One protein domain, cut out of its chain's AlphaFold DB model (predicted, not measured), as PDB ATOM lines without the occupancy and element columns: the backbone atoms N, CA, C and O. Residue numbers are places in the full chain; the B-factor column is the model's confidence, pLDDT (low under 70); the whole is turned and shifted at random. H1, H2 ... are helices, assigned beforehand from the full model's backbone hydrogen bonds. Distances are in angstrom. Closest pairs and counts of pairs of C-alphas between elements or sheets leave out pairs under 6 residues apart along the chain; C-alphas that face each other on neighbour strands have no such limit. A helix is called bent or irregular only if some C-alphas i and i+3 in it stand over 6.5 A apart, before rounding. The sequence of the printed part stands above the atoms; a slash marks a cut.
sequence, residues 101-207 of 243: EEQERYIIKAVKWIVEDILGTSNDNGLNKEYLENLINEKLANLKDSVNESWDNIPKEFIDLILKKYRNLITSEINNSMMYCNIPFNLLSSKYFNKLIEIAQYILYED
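AT A GLANCE: This is residues 101 to 207 of the 243 residues of an uncharacterized protein of Methanobrevibacter filiformis (UniProt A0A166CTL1). Helix H4 runs through the middle of this domain; H1 and one arm of the bent helix H3 cross it on one side, and H2 runs beside it on another. H3 is bent into an L, and residues 145 to 150, from the end of H2 into the next link, stick out. The printed part has 107 residues, with four named helices in the order H1, H2, H3, H4 and no named strand, so the class is all helix. It is compact, with a radius of gyration of the C-alphas of 13.7 A, and spans 41 by 34 by 21 A.

IN THESE COORDINATES: H1, residues 101 to 119, begins with C-alpha 101 at (117.031, 101.646, 80.238) and is 26.2 A long. H2, residues 129 to 145, is 24.3 A long. H3, residues 156 to 180, was assigned as one helix by its hydrogen bonds but is bent: C-alphas 165 and 168 are 7.8 A apart. Its arms are H3a, residues 156 to 165, 13.8 A, and H3b, residues 168 to 180, 18.2 A. H4, residues 190 to 206, is 24.5 A long and ends with C-alpha 206 at (115.218, 85.983, 94.007).

HOW THE PARTS SIT: H1 touches H3b at a steep tilt of 43 degrees, the same way; their closest C-alphas, Lys 112 and Ser 177, are 5.9 A apart. With residues 107 to 115 alone H1 touches H4, closest at Val 111 and Ala 200, C-alphas 6.0 A apart. H2 touches H4 at a shallow tilt of 28 degrees, the same way, closest at Glu 133 and Tyr 192, C-alphas 6.7 A apart. H3a and H4 only just touch, with 3 pairs of C-alphas within 8 A, the closest being Ile 159 and Gln 201 at 6.8 A. H2 is apart from H3a and H3b. In H1, H2, H3a, H3b and H4 every O i to N i+4 pair is within hydrogen-bond range.

THE WHOLE: The two farthest C-alphas, Asn 125 and Glu 157, are 41.7 A apart. The printed part has no cut, and its three links are short. Confidence is low at residues 120 to 127, 144 to 153 and 185.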
ATOM      1  N   GLU A 101     118.173 102.047  81.071       87.56
ATOM      2  CA  GLU A 101     117.031 101.646  80.238       87.56
ATOM      3  C   GLU A 101     116.885 100.119  80.110       87.56
ATOM      4  O   GLU A 101     115.782  99.580  80.031       87.56
ATOM      5  N   GLU A 102     117.994  99.383  80.043       85.94
ATOM      6  CA  GLU A 102     117.999  97.919  80.028       85.94
ATOM      7  C   GLU A 102     117.522  97.343  81.367       85.94
ATOM      8  O   GLU A 102     116.738  96.391  81.372       85.94
ATOM      9  N   GLN A 103     117.935  97.938  82.489       85.19
ATOM     10  CA  GLN A 103     117.461  97.536  83.816       85.19
ATOM     11  C   GLN A 103     115.970  97.835  83.995       85.19
ATOM     12  O   GLN A 103     115.228  96.980  84.478       85.19
ATOM     13  N   GLU A 104     115.505  99.008  83.563       90.31
ATOM     14  CA  GLU A 104     114.084  99.363  83.604       90.31
ATOM     15  C   GLU A 104     113.242  98.417  82.747       90.31
ATOM     16  O   GLU A 104     112.215  97.922  83.210       90.31
ATOM     17  N   ARG A 105     113.699  98.081  81.533       90.75
ATOM     18  CA  ARG A 105     113.026  97.089  80.676       90.75
ATOM     19  C   ARG A 105     112.941  95.715  81.330       90.75
ATOM     20  O   ARG A 105     111.927  95.034  81.175       90.75
ATOM     21  N   TYR A 106     113.988  95.298  82.033       88.56
ATOM     22  CA  TYR A 106     113.973  94.056  82.798       88.56
ATOM     23  C   TYR A 106     112.943  94.113  83.941       88.56
ATOM     24  O   TYR A 106     112.117  93.208  84.048       88.56
ATOM     25  N   ILE A 107     112.912  95.202  84.716       90.44
ATOM     26  CA  ILE A 107     111.936  95.401  85.800       90.44
ATOM     27  C   ILE A 107     110.505  95.403  85.258       90.44
ATOM     28  O   ILE A 107     109.653  94.707  85.805       90.44
ATOM     29  N   ILE A 108     110.242  96.124  84.163       92.69
ATOM     30  CA  ILE A 108     108.931  96.143  83.497       92.69
ATOM     31  C   ILE A 108     108.500  94.717  83.138       92.69
ATOM     32  O   ILE A 108     107.396  94.303  83.478       92.69
ATOM     33  N   LYS A 109     109.379  93.944  82.485       90.62
ATOM     34  CA  LYS A 109     109.078  92.557  82.098       90.62
ATOM     35  C   LYS A 109     108.779  91.674  83.309       90.62
ATOM     36  O   LYS A 109     107.831  90.897  83.254       90.62
ATOM     37  N   ALA A 110     109.567  91.794  84.377       89.25
ATOM     38  CA  ALA A 110     109.366  91.027  85.600       89.25
ATOM     39  C   ALA A 110     108.024  91.375  86.260       89.25
ATOM     40  O   ALA A 110     107.227  90.484  86.525       89.25
ATOM     41  N   VAL A 111     107.728  92.665  86.449       90.50
ATOM     42  CA  VAL A 111     106.459  93.127  87.040       90.50
ATOM     43  C   VAL A 111     105.269  92.691  86.197       90.50
ATOM     44  O   VAL A 111     104.297  92.171  86.740       90.50
ATOM     45  N   LYS A 112     105.356  92.845  84.875       90.44
ATOM     46  CA  LYS A 112     104.317  92.390  83.955       90.44
ATOM     47  C   LYS A 112     104.047  90.895  84.113       90.44
ATOM     48  O   LYS A 112     102.896  90.507  84.277       90.44
ATOM     49  N   TRP A 113     105.098  90.074  84.123       87.25
ATOM     50  CA  TRP A 113     104.967  88.628  84.307       87.25
ATOM     51  C   TRP A 113     104.287  88.276  85.633       87.25
ATOM     52  O   TRP A 113     103.408  87.426  85.649       87.25
ATOM     53  N   ILE A 114     104.626  88.966  86.725       84.31
ATOM     54  CA  ILE A 114     103.998  88.764  88.042       84.31
ATOM     55  C   ILE A 114     102.506  89.067  87.990       84.31
ATOM     56  O   ILE A 114     101.688  88.299  88.493       84.31
ATOM     57  N   VAL A 115     102.149  90.207  87.403       83.19
ATOM     58  CA  VAL A 115     100.755  90.631  87.324       83.19
ATOM     59  C   VAL A 115      99.971  89.679  86.427       83.19
ATOM     60  O   VAL A 115      98.892  89.257  86.819       83.19
ATOM     61  N   GLU A 116     100.509  89.277  85.277       83.69
ATOM     62  CA  GLU A 116      99.871  88.300  84.387       83.69
ATOM     63  C   GLU A 116      99.795  86.894  84.999       83.69
ATOM     64  O   GLU A 116      98.815  86.192  84.782       83.69
ATOM     65  N   ASP A 117     100.772  86.469  85.797       82.50
ATOM     66  CA  ASP A 117     100.738  85.172  86.483       82.50
ATOM     67  C   ASP A 117      99.669  85.142  87.590       82.50
ATOM     68  O   ASP A 117      98.920  84.174  87.718       82.50
ATOM     69  N   ILE A 118      99.539  86.233  88.351       78.38
ATOM     70  CA  ILE A 118      98.531  86.346  89.414       78.38
ATOM     71  C   ILE A 118      97.135  86.592  88.827       78.38
ATOM     72  O   ILE A 118      96.156  86.022  89.306       78.38
ATOM     73  N   LEU A 119      97.031  87.452  87.812       72.88
ATOM     74  CA  LEU A 119      95.760  87.994  87.317       72.88
ATOM     75  C   LEU A 119      95.303  87.393  85.982       72.88
ATOM     76  O   LEU A 119      94.117  87.416  85.680       72.88
ATOM     77  N   GLY A 120      96.201  86.837  85.175       65.62
ATOM     78  CA  GLY A 120      95.877  86.231  83.877       65.62
ATOM     79  C   GLY A 120      95.229  84.847  83.980       65.62
ATOM     80  O   GLY A 120      94.763  84.310  82.978       65.62
ATOM     81  N   THR A 121      95.151  84.267  85.180       57.62
ATOM     82  CA  THR A 121      94.420  83.015  85.443       57.62
ATOM     83  C   THR A 121      92.899  83.203  85.475       57.62
ATOM     84  O   THR A 121      92.157  82.228  85.341       57.62
ATOM     85  N   SER A 122      92.398  84.438  85.601       57.53
ATOM     86  CA  SER A 122      90.962  84.727  85.627       57.53
ATOM     87  C   SER A 122      90.399  84.950  84.221       57.53
ATOM     88  O   SER A 122      90.165  86.081  83.803       57.53
ATOM     89  N   ASN A 123      90.164  83.863  83.487       52.53
ATOM     90  CA  ASN A 123      89.555  83.911  82.151       52.53
ATOM     91  C   ASN A 123      88.015  84.022  82.150       52.53
ATOM     92  O   ASN A 123      87.419  83.976  81.080       52.53
ATOM     93  N   ASP A 124      87.350  84.179  83.300       53.06
ATOM     94  CA  ASP A 124      85.885  84.143  83.363       53.06
ATOM     95  C   ASP A 124      85.283  85.160  84.344       53.06
ATOM     96  O   ASP A 124      85.600  85.149  85.530       53.06
ATOM     97  N   ASN A 125      84.417  86.028  83.799       51.41
ATOM     98  CA  ASN A 125      83.151  86.654  84.252       51.41
ATOM     99  C   ASN A 125      82.773  86.823  85.754       51.41
ATOM    100  O   ASN A 125      81.652  87.245  86.040       51.41
ATOM    101  N   GLY A 126      83.659  86.556  86.714       59.16
ATOM    102  CA  GLY A 126      83.400  86.577  88.162       59.16
ATOM    103  C   GLY A 126      84.432  87.351  88.987       59.16
ATOM    104  O   GLY A 126      84.434  87.241  90.212       59.16
ATOM    105  N   LEU A 127      85.302  88.133  88.338       68.38
ATOM    106  CA  LEU A 127      86.285  88.992  89.002       68.38
ATOM    107  C   LEU A 127      85.588  90.011  89.910       68.38
ATOM    108  O   LEU A 127      85.063  91.031  89.463       68.38
ATOM    109  N   ASN A 128      85.612  89.738  91.210       75.44
ATOM    110  CA  ASN A 128      85.240  90.688  92.242       75.44
ATOM    111  C   ASN A 128      86.454  90.982  93.136       75.44
ATOM    112  O   ASN A 128      87.492  90.319  93.071       75.44
ATOM    113  N   LYS A 129      86.321  92.014  93.969       77.12
ATOM    114  CA  LYS A 129      87.385  92.454  94.873       77.12
ATOM    115  C   LYS A 129      87.887  91.326  95.783       77.12
ATOM    116  O   LYS A 129      89.089  91.161  95.926       77.12
ATOM    117  N   GLU A 130      86.982  90.550  96.371       81.25
ATOM    118  CA  GLU A 130      87.330  89.482  97.315       81.25
ATOM    119  C   GLU A 130      88.148  88.367  96.648       81.25
ATOM    120  O   GLU A 130      89.158  87.929  97.191       81.25
ATOM    121  N   TYR A 131      87.772  87.968  95.434       82.00
ATOM    122  CA  TYR A 131      88.483  86.954  94.661       82.00
ATOM    123  C   TYR A 131      89.912  87.390  94.307       82.00
ATOM    124  O   TYR A 131      90.858  86.636  94.521       82.00
ATOM    125  N   LEU A 132      90.087  88.630  93.839       78.00
ATOM    126  CA  LEU A 132      91.408  89.196  93.538       78.00
ATOM    127  C   LEU A 132      92.303  89.269  94.775       78.00
ATOM    128  O   LEU A 132      93.480  88.910  94.734       78.00
ATOM    129  N   GLU A 133      91.738  89.731  95.887       82.12
ATOM    130  CA  GLU A 133      92.443  89.804  97.160       82.12
ATOM    131  C   GLU A 133      92.862  88.401  97.650       82.12
ATOM    132  O   GLU A 133      93.980  88.236  98.151       82.12
ATOM    133  N   ASN A 134      92.028  87.378  97.434       84.06
ATOM    134  CA  ASN A 134      92.346  85.983  97.743       84.06
ATOM    135  C   ASN A 134      93.455  85.411  96.849       84.06
ATOM    136  O   ASN A 134      94.383  84.818  97.390       84.06
ATOM    137  N   LEU A 135      93.431  85.654  95.533       82.50
ATOM    138  CA  LEU A 135      94.499  85.216  94.619       82.50
ATOM    139  C   LEU A 135      95.865  85.792  95.008       82.50
ATOM    140  O   LEU A 135      96.865  85.076  95.053       82.50
ATOM    141  N   ILE A 136      95.910  87.085  95.347       81.88
ATOM    142  CA  ILE A 136      97.147  87.727  95.809       81.88
ATOM    143  C   ILE A 136      97.617  87.084  97.119       81.88
ATOM    144  O   ILE A 136      98.805  86.815  97.276       81.88
ATOM    145  N   ASN A 137      96.708  86.822  98.063       83.25
ATOM    146  CA  ASN A 137      97.055  86.161  99.324       83.25
ATOM    147  C   ASN A 137      97.562  84.730  99.120       83.25
ATOM    148  O   ASN A 137      98.520  84.342  99.780       83.25
ATOM    149  N   GLU A 138      96.947  83.968  98.220       83.12
ATOM    150  CA  GLU A 138      97.376  82.612  97.885       83.12
ATOM    151  C   GLU A 138      98.772  82.627  97.260       83.12
ATOM    152  O   GLU A 138      99.653  81.893  97.701       83.12
ATOM    153  N   LYS A 139      99.023  83.528  96.300       79.31
ATOM    154  CA  LYS A 139     100.357  83.665  95.710       79.31
ATOM    155  C   LYS A 139     101.398  84.062  96.755       79.31
ATOM    156  O   LYS A 139     102.485  83.493  96.768       79.31
ATOM    157  N   LEU A 140     101.063  84.995  97.646       76.19
ATOM    158  CA  LEU A 140     101.922  85.377  98.768       76.19
ATOM    159  C   LEU A 140     102.238  84.194  99.682       76.19
ATOM    160  O   LEU A 140     103.390  84.032 100.071       76.19
ATOM    161  N   ALA A 141     101.232  83.397 100.042       79.31
ATOM    162  CA  ALA A 141     101.416  82.221 100.884       79.31
ATOM    163  C   ALA A 141     102.315  81.194 100.188       79.31
ATOM    164  O   ALA A 141     103.329  80.801 100.750       79.31
ATOM    165  N   ASN A 142     102.040  80.880  98.920       77.56
ATOM    166  CA  ASN A 142     102.844  79.946  98.134       77.56
ATOM    167  C   ASN A 142     104.302  80.402  97.986       77.56
ATOM    168  O   ASN A 142     105.207  79.584  98.102       77.56
ATOM    169  N   LEU A 143     104.541  81.698  97.758       71.19
ATOM    170  CA  LEU A 143     105.899  82.250  97.686       71.19
ATOM    171  C   LEU A 143     106.617  82.198  99.041       71.19
ATOM    172  O   LEU A 143     107.833  82.024  99.074       71.19
ATOM    173  N   LYS A 144     105.890  82.351 100.153       67.44
ATOM    174  CA  LYS A 144     106.446  82.204 101.506       67.44
ATOM    175  C   LYS A 144     106.745  80.747 101.850       67.44
ATOM    176  O   LYS A 144     107.773  80.484 102.455       67.44
ATOM    177  N   ASP A 145     105.890  79.821 101.432       65.56
ATOM    178  CA  ASP A 145     106.036  78.390 101.712       65.56
ATOM    179  C   ASP A 145     107.080  77.721 100.804       65.56
ATOM    180  O   ASP A 145     107.731  76.760 101.210       65.56
ATOM    181  N   SER A 146     107.285  78.225  99.578       59.69
ATOM    182  CA  SER A 146     108.291  77.687  98.650       59.69
ATOM    183  C   SER A 146     109.733  77.916  99.102       59.69
ATOM    184  O   SER A 146     110.644  77.269  98.584       59.69
ATOM    185  N   VAL A 147     109.948  78.821 100.058       50.91
ATOM    186  CA  VAL A 147     111.273  79.218 100.526       50.91
ATOM    187  C   VAL A 147     111.310  79.065 102.038       50.91
ATOM    188  O   VAL A 147     110.812  79.905 102.777       50.91
ATOM    189  N   ASN A 148     111.928  77.974 102.501       47.00
ATOM    190  CA  ASN A 148     112.124  77.665 103.925       47.00
ATOM    191  C   ASN A 148     112.874  78.772 104.711       47.00
ATOM    192  O   ASN A 148     112.959  78.681 105.932       47.00
ATOM    193  N   GLU A 149     113.386  79.817 104.050       49.94
ATOM    194  CA  GLU A 149     114.104  80.948 104.649       49.94
ATOM    195  C   GLU A 149     113.593  82.300 104.109       49.94
ATOM    196  O   GLU A 149     114.217  82.975 103.301       49.94
ATOM    197  N   SER A 150     112.406  82.664 104.596       52.84
ATOM    198  CA  SER A 150     111.889  84.014 104.867       52.84
ATOM    199  C   SER A 150     112.116  85.138 103.845       52.84
ATOM    200  O   SER A 150     113.193  85.714 103.720       52.84
ATOM    201  N   TRP A 151     110.986  85.631 103.331       53.56
ATOM    202  CA  TRP A 151     110.771  86.987 102.805       53.56
ATOM    203  C   TRP A 151     111.425  88.123 103.624       53.56
ATOM    204  O   TRP A 151     111.651  89.208 103.096       53.56
ATOM    205  N   ASP A 152     111.725  87.883 104.901       60.47
ATOM    206  CA  ASP A 152     112.371  88.826 105.818       60.47
ATOM    207  C   ASP A 152     113.894  88.973 105.597       60.47
ATOM    208  O   ASP A 152     114.507  89.861 106.188       60.47
ATOM    209  N   ASN A 153     114.506  88.152 104.732       69.12
ATOM    210  CA  ASN A 153     115.950  88.181 104.453       69.12
ATOM    211  C   ASN A 153     116.357  89.141 103.326       69.12
ATOM    212  O   ASN A 153     117.552  89.292 103.067       69.12
ATOM    213  N   ILE A 154     115.405  89.805 102.656       76.12
ATOM    214  CA  ILE A 154     115.750  90.791 101.626       76.12
ATOM    215  C   ILE A 154     116.502  91.955 102.300       76.12
ATOM    216  O   ILE A 154     115.937  92.614 103.181       76.12
ATOM    217  N   PRO A 155     117.742  92.274 101.881       81.44
ATOM    218  CA  PRO A 155     118.501  93.376 102.446       81.44
ATOM    219  C   PRO A 155     117.734  94.687 102.334       81.44
ATOM    220  O   PRO A 155     117.196  95.039 101.276       81.44
ATOM    221  N   LYS A 156     117.720  95.452 103.424       82.50
ATOM    222  CA  LYS A 156     117.013  96.734 103.480       82.50
ATOM    223  C   LYS A 156     117.513  97.697 102.406       82.50
ATOM    224  O   LYS A 156     116.723  98.458 101.860       82.50
ATOM    225  N   GLU A 157     118.796  97.640 102.070       82.69
ATOM    226  CA  GLU A 157     119.426  98.430 101.013       82.69
ATOM    227  C   GLU A 157     118.821  98.131  99.638       82.69
ATOM    228  O   GLU A 157     118.607  99.051  98.848       82.69
ATOM    229  N   PHE A 158     118.499  96.862  99.364       83.31
ATOM    230  CA  PHE A 158     117.835  96.462  98.127       83.31
ATOM    231  C   PHE A 158     116.396  96.979  98.091       83.31
ATOM    232  O   PHE A 158     115.989  97.604  97.111       83.31
ATOM    233  N   ILE A 159     115.641  96.799  99.180       83.81
ATOM    234  CA  ILE A 159     114.272  97.325  99.291       83.81
ATOM    235  C   ILE A 159     114.273  98.845  99.096       83.81
ATOM    236  O   ILE A 159     113.492  99.374  98.302       83.81
ATOM    237  N   ASP A 160     115.180  99.551  99.769       86.00
ATOM    238  CA  ASP A 160     115.349 100.996  99.653       86.00
ATOM    239  C   ASP A 160     115.693 101.414  98.221       86.00
ATOM    240  O   ASP A 160     115.141 102.402  97.738       86.00
ATOM    241  N   LEU A 161     116.576 100.684  97.533       84.44
ATOM    242  CA  LEU A 161     116.903 100.938  96.129       84.44
ATOM    243  C   LEU A 161     115.651 100.822  95.256       84.44
ATOM    244  O   LEU A 161     115.342 101.751  94.505       84.44
ATOM    245  N   ILE A 162     114.907  99.721  95.380       86.00
ATOM    246  CA  ILE A 162     113.675  99.500  94.615       86.00
ATOM    247  C   ILE A 162     112.650 100.601  94.911       86.00
ATOM    248  O   ILE A 162     112.086 101.188  93.985       86.00
ATOM    249  N   LEU A 163     112.442 100.939  96.184       87.06
ATOM    250  CA  LEU A 163     111.460 101.941  96.599       87.06
ATOM    251  C   LEU A 163     111.850 103.375  96.222       87.06
ATOM    252  O   LEU A 163     110.965 104.171  95.903       87.06
ATOM    253  N   LYS A 164     113.138 103.726  96.266       89.00
ATOM    254  CA  LYS A 164     113.614 105.077  95.929       89.00
ATOM    255  C   LYS A 164     113.705 105.280  94.425       89.00
ATOM    256  O   LYS A 164     113.327 106.340  93.938       89.00
ATOM    257  N   LYS A 165     114.211 104.280  93.699       88.81
ATOM    258  CA  LYS A 165     114.539 104.412  92.278       88.81
ATOM    259  C   LYS A 165     113.426 103.914  91.359       88.81
ATOM    260  O   LYS A 165     113.064 104.605  90.416       88.81
ATOM    261  N   TYR A 166     112.850 102.749  91.649       89.94
ATOM    262  CA  TYR A 166     111.979 102.037  90.706       89.94
ATOM    263  C   TYR A 166     110.501 102.005  91.104       89.94
ATOM    264  O   TYR A 166     109.675 101.514  90.338       89.94
ATOM    265  N   ARG A 167     110.114 102.570  92.254       90.94
ATOM    266  CA  ARG A 167     108.718 102.552  92.729       90.94
ATOM    267  C   ARG A 167     107.719 103.092  91.712       90.94
ATOM    268  O   ARG A 167     106.680 102.471  91.512       90.94
ATOM    269  N   ASN A 168     108.013 104.231  91.086       93.50
ATOM    270  CA  ASN A 168     107.108 104.843  90.106       93.50
ATOM    271  C   ASN A 168     106.977 103.986  88.846       93.50
ATOM    272  O   ASN A 168     105.878 103.865  88.306       93.50
ATOM    273  N   LEU A 169     108.077 103.364  88.420       93.50
ATOM    274  CA  LEU A 169     108.102 102.444  87.290       93.50
ATOM    275  C   LEU A 169     107.257 101.200  87.583       93.50
ATOM    276  O   LEU A 169     106.348 100.886  86.826       93.50
ATOM    277  N   ILE A 170     107.494 100.555  88.729       92.25
ATOM    278  CA  ILE A 170     106.751  99.370  89.178       92.25
ATOM    279  C   ILE A 170     105.262  99.699  89.335       92.25
ATOM    280  O   ILE A 170     104.414  98.961  88.852       92.25
ATOM    281  N   THR A 171     104.933 100.832  89.960       91.88
ATOM    282  CA  THR A 171     103.544 101.288  90.145       91.88
ATOM    283  C   THR A 171     102.853 101.499  88.799       91.88
ATOM    284  O   THR A 171     101.730 101.036  88.604       91.88
ATOM    285  N   SER A 172     103.521 102.185  87.868       92.69
ATOM    286  CA  SER A 172     103.001 102.408  86.516       92.69
ATOM    287  C   SER A 172     102.791 101.089  85.779       92.69
ATOM    288  O   SER A 172     101.748 100.904  85.159       92.69
ATOM    289  N   GLU A 173     103.727 100.147  85.894       93.12
ATOM    290  CA  GLU A 173     103.628  98.870  85.194       93.12
ATOM    291  C   GLU A 173     102.554  97.948  85.772       93.12
ATOM    292  O   GLU A 173     101.814  97.335  85.006       93.12
ATOM    293  N   ILE A 174     102.387  97.906  87.101       89.75
ATOM    294  CA  ILE A 174     101.256  97.202  87.725       89.75
ATOM    295  C   ILE A 174      99.944  97.753  87.166       89.75
ATOM    296  O   ILE A 174      99.076  96.986  86.752       89.75
ATOM    297  N   ASN A 175      99.818  99.080  87.096       89.00
ATOM    298  CA  ASN A 175      98.613  99.715  86.584       89.00
ATOM    299  C   ASN A 175      98.357  99.394  85.103       89.00
ATOM    300  O   ASN A 175      97.231  99.058  84.731       89.00
ATOM    301  N   ASN A 176      99.396  99.462  84.267       89.62
ATOM    302  CA  ASN A 176      99.312  99.118  82.847       89.62
ATOM    303  C   ASN A 176      98.907  97.651  82.654       89.62
ATOM    304  O   ASN A 176      98.035  97.348  81.840       89.62
ATOM    305  N   SER A 177      99.501  96.747  83.434       87.25
ATOM    306  CA  SER A 177      99.219  95.313  83.371       87.25
ATOM    307  C   SER A 177      97.797  94.985  83.845       87.25
ATOM    308  O   SER A 177      97.107  94.191  83.208       87.25
ATOM    309  N   MET A 178      97.300  95.647  84.898       82.75
ATOM    310  CA  MET A 178      95.897  95.532  85.320       82.75
ATOM    311  C   MET A 178      94.928  96.010  84.232       82.75
ATOM    312  O   MET A 178      93.924  95.345  83.971       82.75
ATOM    313  N   MET A 179      95.241  97.130  83.569       84.06
ATOM    314  CA  MET A 179      94.447  97.638  82.448       84.06
ATOM    315  C   MET A 179      94.440  96.653  81.272       84.06
ATOM    316  O   MET A 179      93.380  96.402  80.704       84.06
ATOM    317  N   TYR A 180      95.589  96.059  80.938       83.00
ATOM    318  CA  TYR A 180      95.696  95.031  79.898       83.00
ATOM    319  C   TYR A 180      94.854  93.785  80.220       83.00
ATOM    320  O   TYR A 180      94.215  93.226  79.332       83.00
ATOM    321  N   CYS A 181      94.779  93.401  81.498       76.69
ATOM    322  CA  CYS A 181      93.938  92.301  81.976       76.69
ATOM    323  C   CYS A 181      92.448  92.679  82.144       76.69
ATOM    324  O   CYS A 181      91.678  91.878  82.665       76.69
ATOM    325  N   ASN A 182      92.023  93.883  81.732       78.56
ATOM    326  CA  ASN A 182      90.665  94.415  81.926       78.56
ATOM    327  C   ASN A 182      90.190  94.426  83.393       78.56
ATOM    328  O   ASN A 182      89.004  94.241  83.668       78.56
ATOM    329  N   ILE A 183      91.095  94.667  84.345       76.38
ATOM    330  CA  ILE A 183      90.769  94.718  85.776       76.38
ATOM    331  C   ILE A 183      90.537  96.174  86.194       76.38
ATOM    332  O   ILE A 183      91.464  96.986  86.138       76.38
ATOM    333  N   PRO A 184      89.322  96.537  86.651       74.12
ATOM    334  CA  PRO A 184      89.061  97.877  87.151       74.12
ATOM    335  C   PRO A 184      89.968  98.244  88.336       74.12
ATOM    336  O   PRO A 184      90.042  97.525  89.334       74.12
ATOM    337  N   PHE A 185      90.611  99.412  88.264       69.94
ATOM    338  CA  PHE A 185      91.536  99.916  89.293       69.94
ATOM    339  C   PHE A 185      90.936  99.987  90.703       69.94
ATOM    340  O   PHE A 185      91.648  99.850  91.692       69.94
ATOM    341  N   ASN A 186      89.625 100.195  90.808       73.69
ATOM    342  CA  ASN A 186      88.910 100.279  92.081       73.69
ATOM    343  C   ASN A 186      88.692  98.916  92.762       73.69
ATOM    344  O   ASN A 186      88.253  98.889  93.914       73.69
ATOM    345  N   LEU A 187      88.970  97.799  92.080       71.50
ATOM    346  CA  LEU A 187      88.849  96.471  92.677       71.50
ATOM    347  C   LEU A 187      89.987  96.164  93.646       71.50
ATOM    348  O   LEU A 187      89.757  95.445  94.614       71.50
ATOM    349  N   LEU A 188      91.181  96.730  93.448       75.62
ATOM    350  CA  LEU A 188      92.291  96.539  94.377       75.62
ATOM    351  C   LEU A 188      92.305  97.640  95.437       75.62
ATOM    352  O   LEU A 188      92.396  98.828  95.132       75.62
ATOM    353  N   SER A 189      92.268  97.257  96.713       79.19
ATOM    354  CA  SER A 189      92.555  98.221  97.774       79.19
ATOM    355  C   SER A 189      94.053  98.551  97.836       79.19
ATOM    356  O   SER A 189      94.904  97.746  97.450       79.19
ATOM    357  N   SER A 190      94.395  99.729  98.372       82.38
ATOM    358  CA  SER A 190      95.789 100.185  98.523       82.38
ATOM    359  C   SER A 190      96.671  99.173  99.264       82.38
ATOM    360  O   SER A 190      97.845  99.014  98.942       82.38
ATOM    361  N   LYS A 191      96.083  98.432 100.212       82.88
ATOM    362  CA  LYS A 191      96.730  97.324 100.920       82.88
ATOM    363  C   LYS A 191      97.248  96.246  99.964       82.88
ATOM    364  O   LYS A 191      98.389  95.824 100.099       82.88
ATOM    365  N   TYR A 192      96.431  95.788  99.017       81.69
ATOM    366  CA  TYR A 192      96.826  94.724  98.086       81.69
ATOM    367  C   TYR A 192      97.680  95.242  96.937       81.69
ATOM    368  O   TYR A 192      98.517  94.510  96.421       81.69
ATOM    369  N   PHE A 193      97.548  96.525  96.607       84.06
ATOM    370  CA  PHE A 193      98.461  97.169  95.675       84.06
ATOM    371  C   PHE A 193      99.891  97.177  96.228       84.06
ATOM    372  O   PHE A 193     100.832  96.787  95.543       84.06
ATOM    373  N   ASN A 194     100.054  97.528  97.508       85.50
ATOM    374  CA  ASN A 194     101.353  97.446  98.177       85.50
ATOM    375  C   ASN A 194     101.880  96.005  98.242       85.50
ATOM    376  O   ASN A 194     103.065  95.794  98.022       85.50
ATOM    377  N   LYS A 195     101.007  95.009  98.437       85.75
ATOM    378  CA  LYS A 195     101.399  93.593  98.371       85.75
ATOM    379  C   LYS A 195     101.949  93.183  97.004       85.75
ATOM    380  O   LYS A 195     102.908  92.427  96.956       85.75
ATOM    381  N   LEU A 196     101.394  93.684  95.896       85.38
ATOM    382  CA  LEU A 196     101.961  93.433  94.564       85.38
ATOM    383  C   LEU A 196     103.364  94.036  94.419       85.38
ATOM    384  O   LEU A 196     104.234  93.421  93.808       85.38
ATOM    385  N   ILE A 197     103.606  95.205  95.019       87.19
ATOM    386  CA  ILE A 197     104.947  95.803  95.070       87.19
ATOM    387  C   ILE A 197     105.898  94.930  95.903       87.19
ATOM    388  O   ILE A 197     107.028  94.711  95.479       87.19
ATOM    389  N   GLU A 198     105.457  94.413  97.051       85.62
ATOM    390  CA  GLU A 198     106.249  93.493  97.886       85.62
ATOM    391  C   GLU A 198     106.587  92.194  97.131       85.62
ATOM    392  O   GLU A 198     107.737  91.763  97.133       85.62
ATOM    393  N   ILE A 199     105.624  91.615  96.403       85.12
ATOM    394  CA  ILE A 199     105.864  90.451  95.530       85.12
ATOM    395  C   ILE A 199     106.896  90.789  94.449       85.12
ATOM    396  O   ILE A 199     107.807  90.001  94.203       85.12
ATOM    397  N   ALA A 200     106.778  91.959  93.815       86.69
ATOM    398  CA  ALA A 200     107.740  92.406  92.814       86.69
ATOM    399  C   ALA A 200     109.148  92.558  93.398       86.69
ATOM    400  O   ALA A 200     110.108  92.118  92.774       86.69
ATOM    401  N   GLN A 201     109.282  93.123  94.600       85.25
ATOM    402  CA  GLN A 201     110.569  93.211  95.297       85.25
ATOM    403  C   GLN A 201     111.171  91.829  95.539       85.25
ATOM    404  O   GLN A 201     112.341  91.620  95.227       85.25
ATOM    405  N   TYR A 202     110.365  90.897  96.045       83.19
ATOM    406  CA  TYR A 202     110.799  89.534  96.324       83.19
ATOM    407  C   TYR A 202     111.274  88.816  95.056       83.19
ATOM    408  O   TYR A 202     112.391  88.317  95.007       83.19
ATOM    409  N   ILE A 203     110.478  88.838  93.988       83.19
ATOM    410  CA  ILE A 203     110.824  88.149  92.736       83.19
ATOM    411  C   ILE A 203     112.050  88.773  92.064       83.19
ATOM    412  O   ILE A 203     112.885  88.053  91.526       83.19
ATOM    413  N   LEU A 204     112.200  90.099  92.119       85.75
ATOM    414  CA  LEU A 204     113.399  90.767  91.609       85.75
ATOM    415  C   LEU A 204     114.652  90.439  92.433       85.75
ATOM    416  O   LEU A 204     115.745  90.456  91.872       85.75
ATOM    417  N   TYR A 205     114.498  90.182  93.734       84.31
ATOM    418  CA  TYR A 205     115.587  89.775  94.622       84.31
ATOM    419  C   TYR A 205     115.995  88.311  94.393       84.31
ATOM    420  O   TYR A 205     117.181  88.018  94.264       84.31
ATOM    421  N   GLU A 206     115.014  87.416  94.268       81.50
ATOM    422  CA  GLU A 206     115.218  85.983  94.007       81.50
ATOM    423  C   GLU A 206     115.676  85.680  92.567       81.50
ATOM    424  O   GLU A 206     116.164  84.585  92.287       81.50
ATOM    425  N   ASP A 207     115.573  86.636  91.634       83.81
ATOM    426  CA  ASP A 207     116.166  86.504  90.298       83.81
ATOM    427  C   ASP A 207     117.676  86.815  90.327       83.81
ATOM    428  O   ASP A 207     118.161  87.842  89.828       83.81
TER     429      ASP A 207